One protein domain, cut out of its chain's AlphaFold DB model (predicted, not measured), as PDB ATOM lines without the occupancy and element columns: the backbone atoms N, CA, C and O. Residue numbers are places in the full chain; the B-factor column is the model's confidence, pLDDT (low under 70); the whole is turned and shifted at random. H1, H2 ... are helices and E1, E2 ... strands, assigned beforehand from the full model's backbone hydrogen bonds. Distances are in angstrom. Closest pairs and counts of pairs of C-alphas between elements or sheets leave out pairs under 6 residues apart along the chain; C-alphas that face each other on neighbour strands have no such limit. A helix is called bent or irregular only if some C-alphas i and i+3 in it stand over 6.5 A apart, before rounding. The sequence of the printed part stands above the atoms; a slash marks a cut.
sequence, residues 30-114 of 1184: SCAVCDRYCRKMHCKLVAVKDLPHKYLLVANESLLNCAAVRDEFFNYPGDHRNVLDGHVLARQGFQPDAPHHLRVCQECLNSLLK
ATOM      1  N   SER A  30     477.509 446.167 230.541       83.25
ATOM      2  CA  SER A  30     476.694 447.354 230.826       83.25
ATOM      3  C   SER A  30     476.801 448.406 229.726       83.25
ATOM      4  O   SER A  30     477.682 448.359 228.868       83.25
ATOM      5  N   CYS A  31     475.854 449.343 229.716       88.94
ATOM      6  CA  CYS A  31     475.915 450.499 228.835       88.94
ATOM      7  C   CYS A  31     476.698 451.643 229.491       88.94
ATOM      8  O   CYS A  31     476.275 452.143 230.532       88.94
ATOM      9  N   ALA A  32     477.753 452.130 228.831       88.94
ATOM     10  CA  ALA A  32     478.572 453.249 229.308       88.94
ATOM     11  C   ALA A  32     477.755 454.528 229.574       88.94
ATOM     12  O   ALA A  32     478.064 455.284 230.483       88.94
ATOM     13  N   VAL A  33     476.683 454.767 228.815       91.12
ATOM     14  CA  VAL A  33     475.884 455.997 228.930       91.12
ATOM     15  C   VAL A  33     474.890 455.956 230.098       91.12
ATOM     16  O   VAL A  33     474.597 457.003 230.667       91.12
ATOM     17  N   CYS A  34     474.355 454.783 230.466       90.75
ATOM     18  CA  CYS A  34     473.241 454.674 231.429       90.75
ATOM     19  C   CYS A  34     473.427 453.670 232.578       90.75
ATOM     20  O   CYS A  34     472.495 453.483 233.353       90.75
ATOM     21  N   ASP A  35     474.571 452.985 232.670       87.94
ATOM     22  CA  ASP A  35     474.896 451.987 233.711       87.94
ATOM     23  C   ASP A  35     473.801 450.923 233.954       87.94
ATOM     24  O   ASP A  35     473.622 450.400 235.052       87.94
ATOM     25  N   ARG A  36     473.034 450.581 232.914       87.00
ATOM     26  CA  ARG A  36     472.080 449.461 232.932       87.00
ATOM     27  C   ARG A  36     472.724 448.225 232.318       87.00
ATOM     28  O   ARG A  36     473.456 448.333 231.327       87.00
ATOM     29  N   TYR A  37     472.416 447.048 232.866       77.44
ATOM     30  CA  TYR A  37     472.771 445.777 232.232       77.44
ATOM     31  C   TYR A  37     472.165 445.693 230.835       77.44
ATOM     32  O   TYR A  37     470.980 445.962 230.637       77.44
ATOM     33  N   CYS A  38     472.985 445.295 229.870       65.88
ATOM     34  CA  CYS A  38     472.599 445.179 228.476       65.88
ATOM     35  C   CYS A  38     473.138 443.868 227.905       65.88
ATOM     36  O   CYS A  38     474.318 443.541 228.046       65.88
ATOM     37  N   ARG A  39     472.270 443.117 227.221       58.62
ATOM     38  CA  ARG A  39     472.678 441.936 226.452       58.62
ATOM     39  C   ARG A  39     473.643 442.370 225.342       58.62
ATOM     40  O   ARG A  39     473.384 443.372 224.679       58.62
ATOM     41  N   LYS A  40     474.692 441.581 225.083       52.91
ATOM     42  CA  LYS A  40     475.754 441.880 224.096       52.91
ATOM     43  C   LYS A  40     475.220 442.213 222.686       52.91
ATOM     44  O   LYS A  40     475.800 443.057 222.024       52.91
ATOM     45  N   MET A  41     474.086 441.631 222.268       45.19
ATOM     46  CA  MET A  41     473.413 441.931 220.985       45.19
ATOM     47  C   MET A  41     472.616 443.254 220.962       45.19
ATOM     48  O   MET A  41     472.339 443.779 219.891       45.19
ATOM     49  N   HIS A  42     472.234 443.800 222.121       65.12
ATOM     50  CA  HIS A  42     471.427 445.029 222.246       65.12
ATOM     51  C   HIS A  42     472.280 446.269 222.595       65.12
ATOM     52  O   HIS A  42     471.753 447.378 222.748       65.12
ATOM     53  N   CYS A  43     473.596 446.080 222.729       77.12
ATOM     54  CA  CYS A  43     474.601 447.133 222.812       77.12
ATOM     55  C   CYS A  43     475.441 447.131 221.537       77.12
ATOM     56  O   CYS A  43     476.024 446.107 221.188       77.12
ATOM     57  N   LYS A  44     475.584 448.291 220.893       86.94
ATOM     58  CA  LYS A  44     476.601 448.471 219.854       86.94
ATOM     59  C   LYS A  44     477.918 448.845 220.526       86.94
ATOM     60  O   LYS A  44     477.927 449.592 221.506       86.94
ATOM     61  N   LEU A  45     479.015 448.286 220.024       88.19
ATOM     62  CA  LEU A  45     480.356 448.737 220.373       88.19
ATOM     63  C   LEU A  45     480.660 449.968 219.515       88.19
ATOM     64  O   LEU A  45     480.552 449.899 218.294       88.19
ATOM     65  N   VAL A  46     480.975 451.090 220.151       88.56
ATOM     66  CA  VAL A  46     481.171 452.392 219.504       88.56
ATOM     67  C   VAL A  46     482.511 452.948 219.966       88.56
ATOM     68  O   VAL A  46     482.764 453.011 221.170       88.56
ATOM     69  N   ALA A  47     483.382 453.341 219.037       86.94
ATOM     70  CA  ALA A  47     484.613 454.028 219.408       86.94
ATOM     71  C   ALA A  47     484.283 455.417 219.980       86.94
ATOM     72  O   ALA A  47     483.410 456.112 219.468       86.94
ATOM     73  N   VAL A  48     484.997 455.849 221.019       81.56
ATOM     74  CA  VAL A  48     484.772 457.122 221.736       81.56
ATOM     75  C   VAL A  48     484.704 458.336 220.799       81.56
ATOM     76  O   VAL A  48     483.907 459.249 221.016       81.56
ATOM     77  N   LYS A  49     485.536 458.348 219.751       81.44
ATOM     78  CA  LYS A  49     485.576 459.405 218.727       81.44
ATOM     79  C   LYS A  49     484.314 459.463 217.851       81.44
ATOM     80  O   LYS A  49     483.948 460.542 217.406       81.44
ATOM     81  N   ASP A  50     483.644 458.327 217.664       87.19
ATOM     82  CA  ASP A  50     482.499 458.148 216.764       87.19
ATOM     83  C   ASP A  50     481.160 458.177 217.536       87.19
ATOM     84  O   ASP A  50     480.103 457.865 216.984       87.19
ATOM     85  N   LEU A  51     481.184 458.534 218.830       88.38
ATOM     86  CA  LEU A  51     479.994 458.635 219.674       88.38
ATOM     87  C   LEU A  51     479.149 459.868 219.272       88.38
ATOM     88  O   LEU A  51     479.607 460.999 219.468       88.38
ATOM     89  N   PRO A  52     477.914 459.696 218.754       90.38
ATOM     90  CA  PRO A  52     477.119 460.812 218.237       90.38
ATOM     91  C   PRO A  52     476.769 461.830 219.326       90.38
ATOM     92  O   PRO A  52     476.387 461.439 220.428       90.38
ATOM     93  N   HIS A  53     476.869 463.125 219.004       92.38
ATOM     94  CA  HIS A  53     476.491 464.255 219.869       92.38
ATOM     95  C   HIS A  53     476.992 464.122 221.326       92.38
ATOM     96  O   HIS A  53     476.283 464.445 222.279       92.38
ATOM     97  N   LYS A  54     478.230 463.631 221.514       87.69
ATOM     98  CA  LYS A  54     478.793 463.321 222.843       87.69
ATOM     99  C   LYS A  54     478.854 464.506 223.818       87.69
ATOM    100  O   LYS A  54     478.873 464.271 225.021       87.69
ATOM    101  N   TYR A  55     478.785 465.750 223.328       87.62
ATOM    102  CA  TYR A  55     478.650 466.955 224.161       87.62
ATOM    103  C   TYR A  55     477.408 466.923 225.069       87.62
ATOM    104  O   TYR A  55     477.415 467.524 226.138       87.62
ATOM    105  N   LEU A  56     476.362 466.174 224.695       90.25
ATOM    106  CA  LEU A  56     475.187 465.939 225.538       90.25
ATOM    107  C   LEU A  56     475.506 465.140 226.812       90.25
ATOM    108  O   LEU A  56     474.655 465.055 227.690       90.25
ATOM    109  N   LEU A  57     476.680 464.509 226.900       89.50
ATOM    110  CA  LEU A  57     477.086 463.652 228.016       89.50
ATOM    111  C   LEU A  57     478.096 464.325 228.957       89.50
ATOM    112  O   LEU A  57     478.644 463.657 229.833       89.50
ATOM    113  N   VAL A  58     478.347 465.623 228.780       83.44
ATOM    114  CA  VAL A  58     479.219 466.415 229.656       83.44
ATOM    115  C   VAL A  58     478.519 466.686 230.994       83.44
ATOM    116  O   VAL A  58     477.305 466.896 231.047       83.44
ATOM    117  N   ALA A  59     479.279 466.644 232.087       72.06
ATOM    118  CA  ALA A  59     478.817 466.955 233.434       72.06
ATOM    119  C   ALA A  59     478.351 468.415 233.537       72.06
ATOM    120  O   ALA A  59     478.944 469.315 232.945       72.06
ATOM    121  N   ASN A  60     477.304 468.664 234.326       69.88
ATOM    122  CA  ASN A  60     476.925 470.031 234.676       69.88
ATOM    123  C   ASN A  60     477.857 470.595 235.766       69.88
ATOM    124  O   ASN A  60     478.519 469.844 236.482       69.88
ATOM    125  N   GLU A  61     477.880 471.918 235.923       65.00
ATOM    126  CA  GLU A  61     478.730 472.604 236.912       65.00
ATOM    127  C   GLU A  61     478.524 472.083 238.347       65.00
ATOM    128  O   GLU A  61     479.477 471.977 239.112       65.00
ATOM    129  N   SER A  62     477.299 471.680 238.703       62.88
ATOM    130  CA  SER A  62     476.984 471.105 240.019       62.88
ATOM    131  C   SER A  62     477.680 469.760 240.266       62.88
ATOM    132  O   SER A  62     478.206 469.542 241.354       62.88
ATOM    133  N   LEU A  63     477.733 468.873 239.264       64.75
ATOM    134  CA  LEU A  63     478.503 467.624 239.318       64.75
ATOM    135  C   LEU A  63     480.013 467.904 239.317       64.75
ATOM    136  O   LEU A  63     480.740 467.284 240.086       64.75
ATOM    137  N   LEU A  64     480.476 468.868 238.512       64.56
ATOM    138  CA  LEU A  64     481.889 469.271 238.441       64.56
ATOM    139  C   LEU A  64     482.433 469.859 239.753       64.56
ATOM    140  O   LEU A  64     483.648 469.869 239.958       64.56
ATOM    141  N   ASN A  65     481.568 470.348 240.642       60.09
ATOM    142  CA  ASN A  65     481.958 470.892 241.944       60.09
ATOM    143  C   ASN A  65     482.065 469.840 243.059       60.09
ATOM    144  O   ASN A  65     482.736 470.091 244.055       60.09
ATOM    145  N   CYS A  66     481.492 468.647 242.877       59.81
ATOM    146  CA  CYS A  66     481.585 467.567 243.855       59.81
ATOM    147  C   CYS A  66     482.958 466.872 243.789       59.81
ATOM    148  O   CYS A  66     483.321 466.303 242.758       59.81
ATOM    149  N   ALA A  67     483.711 466.873 244.895       59.72
ATOM    150  CA  ALA A  67     485.037 466.251 244.961       59.72
ATOM    151  C   ALA A  67     484.998 464.743 244.635       59.72
ATOM    152  O   ALA A  67     485.778 464.278 243.808       59.72
ATOM    153  N   ALA A  68     484.009 464.011 245.162       59.94
ATOM    154  CA  ALA A  68     483.820 462.587 244.869       59.94
ATOM    155  C   ALA A  68     483.596 462.291 243.367       59.94
ATOM    156  O   ALA A  68     484.042 461.264 242.861       59.94
ATOM    157  N   VAL A  69     482.962 463.210 242.622       60.12
ATOM    158  CA  VAL A  69     482.811 463.085 241.158       60.12
ATOM    159  C   VAL A  69     484.151 463.290 240.450       60.12
ATOM    160  O   VAL A  69     484.435 462.595 239.473       60.12
ATOM    161  N   ARG A  70     484.979 464.232 240.927       58.16
ATOM    162  CA  ARG A  70     486.293 464.530 240.331       58.16
ATOM    163  C   ARG A  70     487.209 463.310 240.370       58.16
ATOM    164  O   ARG A  70     487.790 462.960 239.344       58.16
ATOM    165  N   ASP A  71     487.272 462.623 241.504       56.44
ATOM    166  CA  ASP A  71     488.179 461.486 241.663       56.44
ATOM    167  C   ASP A  71     487.724 460.234 240.888       56.44
ATOM    168  O   ASP A  71     488.569 459.523 240.336       56.44
ATOM    169  N   GLU A  72     486.408 459.996 240.763       57.22
ATOM    170  CA  GLU A  72     485.854 458.855 240.014       57.22
ATOM    171  C   GLU A  72     485.842 459.038 238.483       57.22
ATOM    172  O   GLU A  72     486.130 458.082 237.757       57.22
ATOM    173  N   PHE A  73     485.481 460.224 237.968       55.44
ATOM    174  CA  PHE A  73     485.179 460.409 236.533       55.44
ATOM    175  C   PHE A  73     486.343 460.924 235.697       55.44
ATOM    176  O   PHE A  73     486.365 460.692 234.492       55.44
ATOM    177  N   PHE A  74     487.310 461.604 236.307       52.94
ATOM    178  CA  PHE A  74     488.383 462.281 235.572       52.94
ATOM    179  C   PHE A  74     489.658 461.424 235.498       52.94
ATOM    180  O   PHE A  74     490.564 461.700 234.711       52.94
ATOM    181  N   ASN A  75     489.687 460.310 236.235       47.25
ATOM    182  CA  ASN A  75     490.769 459.327 236.263       47.25
ATOM    183  C   ASN A  75     490.461 458.086 235.398       47.25
ATOM    184  O   ASN A  75     490.450 456.948 235.876       47.25
ATOM    185  N   TYR A  76     490.232 458.285 234.095       53.97
ATOM    186  CA  TYR A  76     490.192 457.167 233.141       53.97
ATOM    187  C   TYR A  76     491.589 456.525 232.984       53.97
ATOM    188  O   TYR A  76     492.594 457.239 232.970       53.97
ATOM    189  N   PRO A  77     491.691 455.187 232.842       41.19
ATOM    190  CA  PRO A  77     492.979 454.515 232.687       41.19
ATOM    191  C   PRO A  77     493.617 454.807 231.317       41.19
ATOM    192  O   PRO A  77     493.039 454.489 230.277       41.19
ATOM    193  N   GLY A  78     494.837 455.347 231.330       48.97
ATOM    194  CA  GLY A  78     495.663 455.598 230.142       48.97
ATOM    195  C   GLY A  78     495.932 457.082 229.864       48.97
ATOM    196  O   GLY A  78     495.335 457.972 230.464       48.97
ATOM    197  N   ASP A  79     496.829 457.345 228.914       42.72
ATOM    198  CA  ASP A  79     497.392 458.672 228.598       42.72
ATOM    199  C   ASP A  79     496.435 459.568 227.769       42.72
ATOM    200  O   ASP A  79     496.822 460.340 226.896       42.72
ATOM    201  N   HIS A  80     495.125 459.414 227.989       50.34
ATOM    202  CA  HIS A  80     494.057 459.933 227.123       50.34
ATOM    203  C   HIS A  80     493.138 460.937 227.823       50.34
ATOM    204  O   HIS A  80     491.971 461.090 227.444       50.34
ATOM    205  N   ARG A  81     493.688 461.659 228.809       50.78
ATOM    206  CA  ARG A  81     492.995 462.683 229.611       50.78
ATOM    207  C   ARG A  81     492.219 463.708 228.763       50.78
ATOM    208  O   ARG A  81     491.191 464.188 229.207       50.78
ATOM    209  N   ASN A  82     492.625 463.957 227.515       54.75
ATOM    210  CA  ASN A  82     492.088 465.043 226.682       54.75
ATOM    211  C   ASN A  82     490.802 464.725 225.874       54.75
ATOM    212  O   ASN A  82     490.233 465.640 225.286       54.75
ATOM    213  N   VAL A  83     490.350 463.464 225.749       57.47
ATOM    214  CA  VAL A  83     489.266 463.095 224.785       57.47
ATOM    215  C   VAL A  83     487.902 462.836 225.442       57.47
ATOM    216  O   VAL A  83     486.856 462.995 224.792       57.47
ATOM    217  N   LEU A  84     487.922 462.422 226.710       63.09
ATOM    218  CA  LEU A  84     486.752 462.097 227.538       63.09
ATOM    219  C   LEU A  84     486.585 463.032 228.739       63.09
ATOM    220  O   LEU A  84     485.680 462.814 229.544       63.09
ATOM    221  N   ASP A  85     487.421 464.066 228.848       65.75
ATOM    222  CA  ASP A  85     487.349 465.031 229.941       65.75
ATOM    223  C   ASP A  85     485.932 465.608 230.081       65.75
ATOM    224  O   ASP A  85     485.229 465.835 229.087       65.75
ATOM    225  N   GLY A  86     485.471 465.752 231.320       69.69
ATOM    226  CA  GLY A  86     484.119 466.199 231.652       69.69
ATOM    227  C   GLY A  86     482.958 465.268 231.267       69.69
ATOM    228  O   GLY A  86     481.822 465.620 231.571       69.69
ATOM    229  N   HIS A  87     483.156 464.110 230.620       80.50
ATOM    230  CA  HIS A  87     482.045 463.234 230.205       80.50
ATOM    231  C   HIS A  87     481.624 462.243 231.310       80.50
ATOM    232  O   HIS A  87     482.442 461.485 231.834       80.50
ATOM    233  N   VAL A  88     480.319 462.169 231.602       82.56
ATOM    234  CA  VAL A  88     479.751 461.277 232.631       82.56
ATOM    235  C   VAL A  88     479.417 459.903 232.034       82.56
ATOM    236  O   VAL A  88     478.303 459.670 231.553       82.56
ATOM    237  N   LEU A  89     480.384 458.979 232.065       84.69
ATOM    238  CA  LEU A  89     480.264 457.617 231.526       84.69
ATOM    239  C   LEU A  89     480.622 456.539 232.564       84.69
ATOM    240  O   LEU A  89     481.595 456.653 233.299       84.69
ATOM    241  N   ALA A  90     479.866 455.442 232.586       83.25
ATOM    242  CA  ALA A  90     480.119 454.295 233.453       83.25
ATOM    243  C   ALA A  90     481.357 453.506 232.999       83.25
ATOM    244  O   ALA A  90     481.368 452.932 231.904       83.25
ATOM    245  N   ARG A  91     482.357 453.386 233.881       79.06
ATOM    246  CA  ARG A  91     483.612 452.648 233.645       79.06
ATOM    247  C   ARG A  91     483.394 451.193 233.205       79.06
ATOM    248  O   ARG A  91     484.126 450.692 232.362       79.06
ATOM    249  N   GLN A  92     482.356 450.522 233.706       79.06
ATOM    250  CA  GLN A  92     482.033 449.127 233.362       79.06
ATOM    251  C   GLN A  92     481.423 448.961 231.954       79.06
ATOM    252  O   GLN A  92     481.234 447.836 231.493       79.06
ATOM    253  N   GLY A  93     481.105 450.065 231.267       81.00
ATOM    254  CA  GLY A  93     480.660 450.059 229.874       81.00
ATOM    255  C   GLY A  93     481.799 450.104 228.849       81.00
ATOM    256  O   GLY A  93     481.532 449.974 227.654       81.00
ATOM    257  N   PHE A  94     483.045 450.293 229.287       82.31
ATOM    258  CA  PHE A  94     484.234 450.229 228.436       82.31
ATOM    259  C   PHE A  94     484.600 448.767 228.147       82.31
ATOM    260  O   PHE A  94     484.341 447.875 228.958       82.31
ATOM    261  N   GLN A  95     485.201 448.496 226.989       80.75
ATOM    262  CA  GLN A  95     485.747 447.171 226.703       80.75
ATOM    263  C   GLN A  95     487.111 446.992 227.404       80.75
ATOM    264  O   GLN A  95     487.986 447.826 227.176       80.75
ATOM    265  N   PRO A  96     487.325 445.919 228.200       73.25
ATOM    266  CA  PRO A  96     488.571 445.713 228.947       73.25
ATOM    267  C   PRO A  96     489.830 445.772 228.073       73.25
ATOM    268  O   PRO A  96     490.779 446.470 228.409       73.25
ATOM    269  N   ASP A  97     489.790 445.118 226.912       76.00
ATOM    270  CA  ASP A  97     490.928 445.005 225.986       76.00
ATOM    271  C   ASP A  97     491.022 446.177 224.990       76.00
ATOM    272  O   ASP A  97     491.876 446.186 224.107       76.00
ATOM    273  N   ALA A  98     490.104 447.148 225.067       73.50
ATOM    274  CA  ALA A  98     489.996 448.242 224.104       73.50
ATOM    275  C   ALA A  98     489.440 449.520 224.771       73.50
ATOM    276  O   ALA A  98     488.261 449.843 224.586       73.50
ATOM    277  N   PRO A  99     490.270 450.301 225.495       65.00
ATOM    278  CA  PRO A  99     489.824 451.451 226.295       65.00
ATOM    279  C   PRO A  99     489.197 452.594 225.476       65.00
ATOM    280  O   PRO A  99     488.516 453.454 226.026       65.00
ATOM    281  N   HIS A 100     489.361 452.596 224.151       75.31
ATOM    282  CA  HIS A 100     488.696 453.540 223.246       75.31
ATOM    283  C   HIS A 100     487.300 453.101 222.781       75.31
ATOM    284  O   HIS A 100     486.700 453.810 221.974       75.31
ATOM    285  N   HIS A 101     486.783 451.953 223.230       84.75
ATOM    286  CA  HIS A 101     485.505 451.407 222.778       84.75
ATOM    287  C   HIS A 101     484.492 451.274 223.919       84.75
ATOM    288  O   HIS A 101     484.735 450.634 224.943       84.75
ATOM    289  N   LEU A 102     483.319 451.865 223.700       87.12
ATOM    290  CA  LEU A 102     482.194 451.917 224.625       87.12
ATOM    291  C   LEU A 102     481.079 450.989 224.154       87.12
ATOM    292  O   LEU A 102     480.726 450.965 222.975       87.12
ATOM    293  N   ARG A 103     480.441 450.279 225.080       88.62
ATOM    294  CA  ARG A 103     479.180 449.578 224.829       88.62
ATOM    295  C   ARG A 103     478.024 450.543 225.074       88.62
ATOM    296  O   ARG A 103     477.822 451.019 226.191       88.62
ATOM    297  N   VAL A 104     477.243 450.837 224.036       90.81
ATOM    298  CA  VAL A 104     476.101 451.760 224.109       90.81
ATOM    299  C   VAL A 104     474.821 451.029 223.724       90.81
ATOM    300  O   VAL A 104     474.732 450.445 222.645       90.81
ATOM    301  N   CYS A 105     473.817 451.049 224.604       91.06
ATOM    302  CA  CYS A 105     472.545 450.382 224.344       91.06
ATOM    303  C   CYS A 105     471.738 451.123 223.279       91.06
ATOM    304  O   CYS A 105     471.821 452.351 223.162       91.06
ATOM    305  N   GLN A 106     470.914 450.382 222.537       89.88
ATOM    306  CA  GLN A 106     470.157 450.936 221.412       89.88
ATOM    307  C   GLN A 106     469.264 452.129 221.808       89.88
ATOM    308  O   GLN A 106     469.109 453.055 221.021       89.88
ATOM    309  N   GLU A 107     468.729 452.174 223.034       90.25
ATOM    310  CA  GLU A 107     467.924 453.301 223.539       90.25
ATOM    311  C   GLU A 107     468.742 454.597 223.715       90.25
ATOM    312  O   GLU A 107     468.291 455.682 223.329       90.25
ATOM    313  N   CYS A 108     469.961 454.489 224.257       92.94
ATOM    314  CA  CYS A 108     470.856 455.636 224.408       92.94
ATOM    315  C   CYS A 108     471.388 456.085 223.050       92.94
ATOM    316  O   CYS A 108     471.309 457.269 222.729       92.94
ATOM    317  N   LEU A 109     471.831 455.139 222.217       93.38
ATOM    318  CA  LEU A 109     472.333 455.433 220.878       93.38
ATOM    319  C   LEU A 109     471.250 456.064 219.986       93.38
ATOM    320  O   LEU A 109     471.521 457.057 219.324       93.38
ATOM    321  N   ASN A 110     470.005 455.574 220.031       93.56
ATOM    322  CA  ASN A 110     468.868 456.170 219.314       93.56
ATOM    323  C   ASN A 110     468.527 457.593 219.777       93.56
ATOM    324  O   ASN A 110     467.925 458.341 219.007       93.56
ATOM    325  N   SER A 111     468.832 457.949 221.027       94.75
ATOM    326  CA  SER A 111     468.621 459.307 221.540       94.75
ATOM    327  C   SER A 111     469.758 460.225 221.085       94.75
ATOM    328  O   SER A 111     469.492 461.263 220.485       94.75
ATOM    329  N   LEU A 112     471.010 459.780 221.245       95.06
ATOM    330  CA  LEU A 112     472.205 460.495 220.789       95.06
ATOM    331  C   LEU A 112     472.201 460.727 219.270       95.06
ATOM    332  O   LEU A 112     472.449 461.839 218.831       95.06
ATOM    333  N   LEU A 113     471.833 459.737 218.453       95.12
ATOM    334  CA  LEU A 113     471.693 459.889 216.992       95.12
ATOM    335  C   LEU A 113     470.635 460.927 216.574       95.12
ATOM    336  O   LEU A 113     470.670 461.404 215.445       95.12
ATOM    337  N   LYS A 114     469.691 461.264 217.460       96.06
ATOM    338  CA  LYS A 114     468.628 462.257 217.230       96.06
ATOM    339  C   LYS A 114     468.930 463.617 217.876       96.06
ATOM    340  O   LYS A 114     467.994 464.401 218.025       96.06
TER     341      LYS A 114
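This is residues 30 to 114 of the 1184 residues of the protein "Helitron_like_N domain-containing protein" of Ectocarpus sp. CCAP 1310/34 (UniProt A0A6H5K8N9). What is the main picture? A small ribbon of two strands, E1 and the bent E2, has helix H4 at one end; from E1 the chain runs out through H1 to the short helices H2 and H3 at the far end, and the long link of residues 74 to 97 comes back to E2. What is it made of? The 85 printed residues hold, in order, E1, H1, H2, H3, E2 and H4; the sheet E1 - E2 is antiparallel and the class is mixed, helices and strands, with 36 residues in named elements, under half. How large is it? It is compact, with a radius of gyration of the C-alphas of 12.5 A and spans of 36 by 29 by 22 A.

How do the strands pair? E1, residues 43 to 47, and E2, residues 98 to 105, are antiparallel at 143 degrees, with N 46 and O 102 within hydrogen-bond range at 2.8 A. E2 bends by 52 degrees at residue 101. Where are the helices? The closest C-alphas of E1 and H4, residues 106 to 112, are those of Cys 43 and Gln 106, 6.0 A apart. H1, residues 54 to 57, is close to H4 but not clearly touching, the closest C-alphas being Lys 54 and Leu 112 at 7.5 A. H2, residues 61 to 65, and H3, residues 67 to 73, are close but not clearly touching, the closest C-alphas being Leu 63 and Val 69 at 6.5 A; H3 and H4 are apart. How are the helix backbones? In H2, H3 and H4 every O i to N i+4 pair is within hydrogen-bond range; H1 is too short for one.

Where do the strands lie? E1 is 12.6 A long from C-alpha 43 at (474.601, 447.133, 222.812), and E2 is 17.6 A long. Where does H4 end? It is 9.8 A long, to C-alpha 112 at (472.205, 460.495, 220.789); H3 is 10.3 A long.

Which links are long? H3 to E2 is a long link of 24 residues, and the printed part has no cut. Where is confidence low? The pLDDT is under 70 at residues 38 to 42, 60 to 86 and 99.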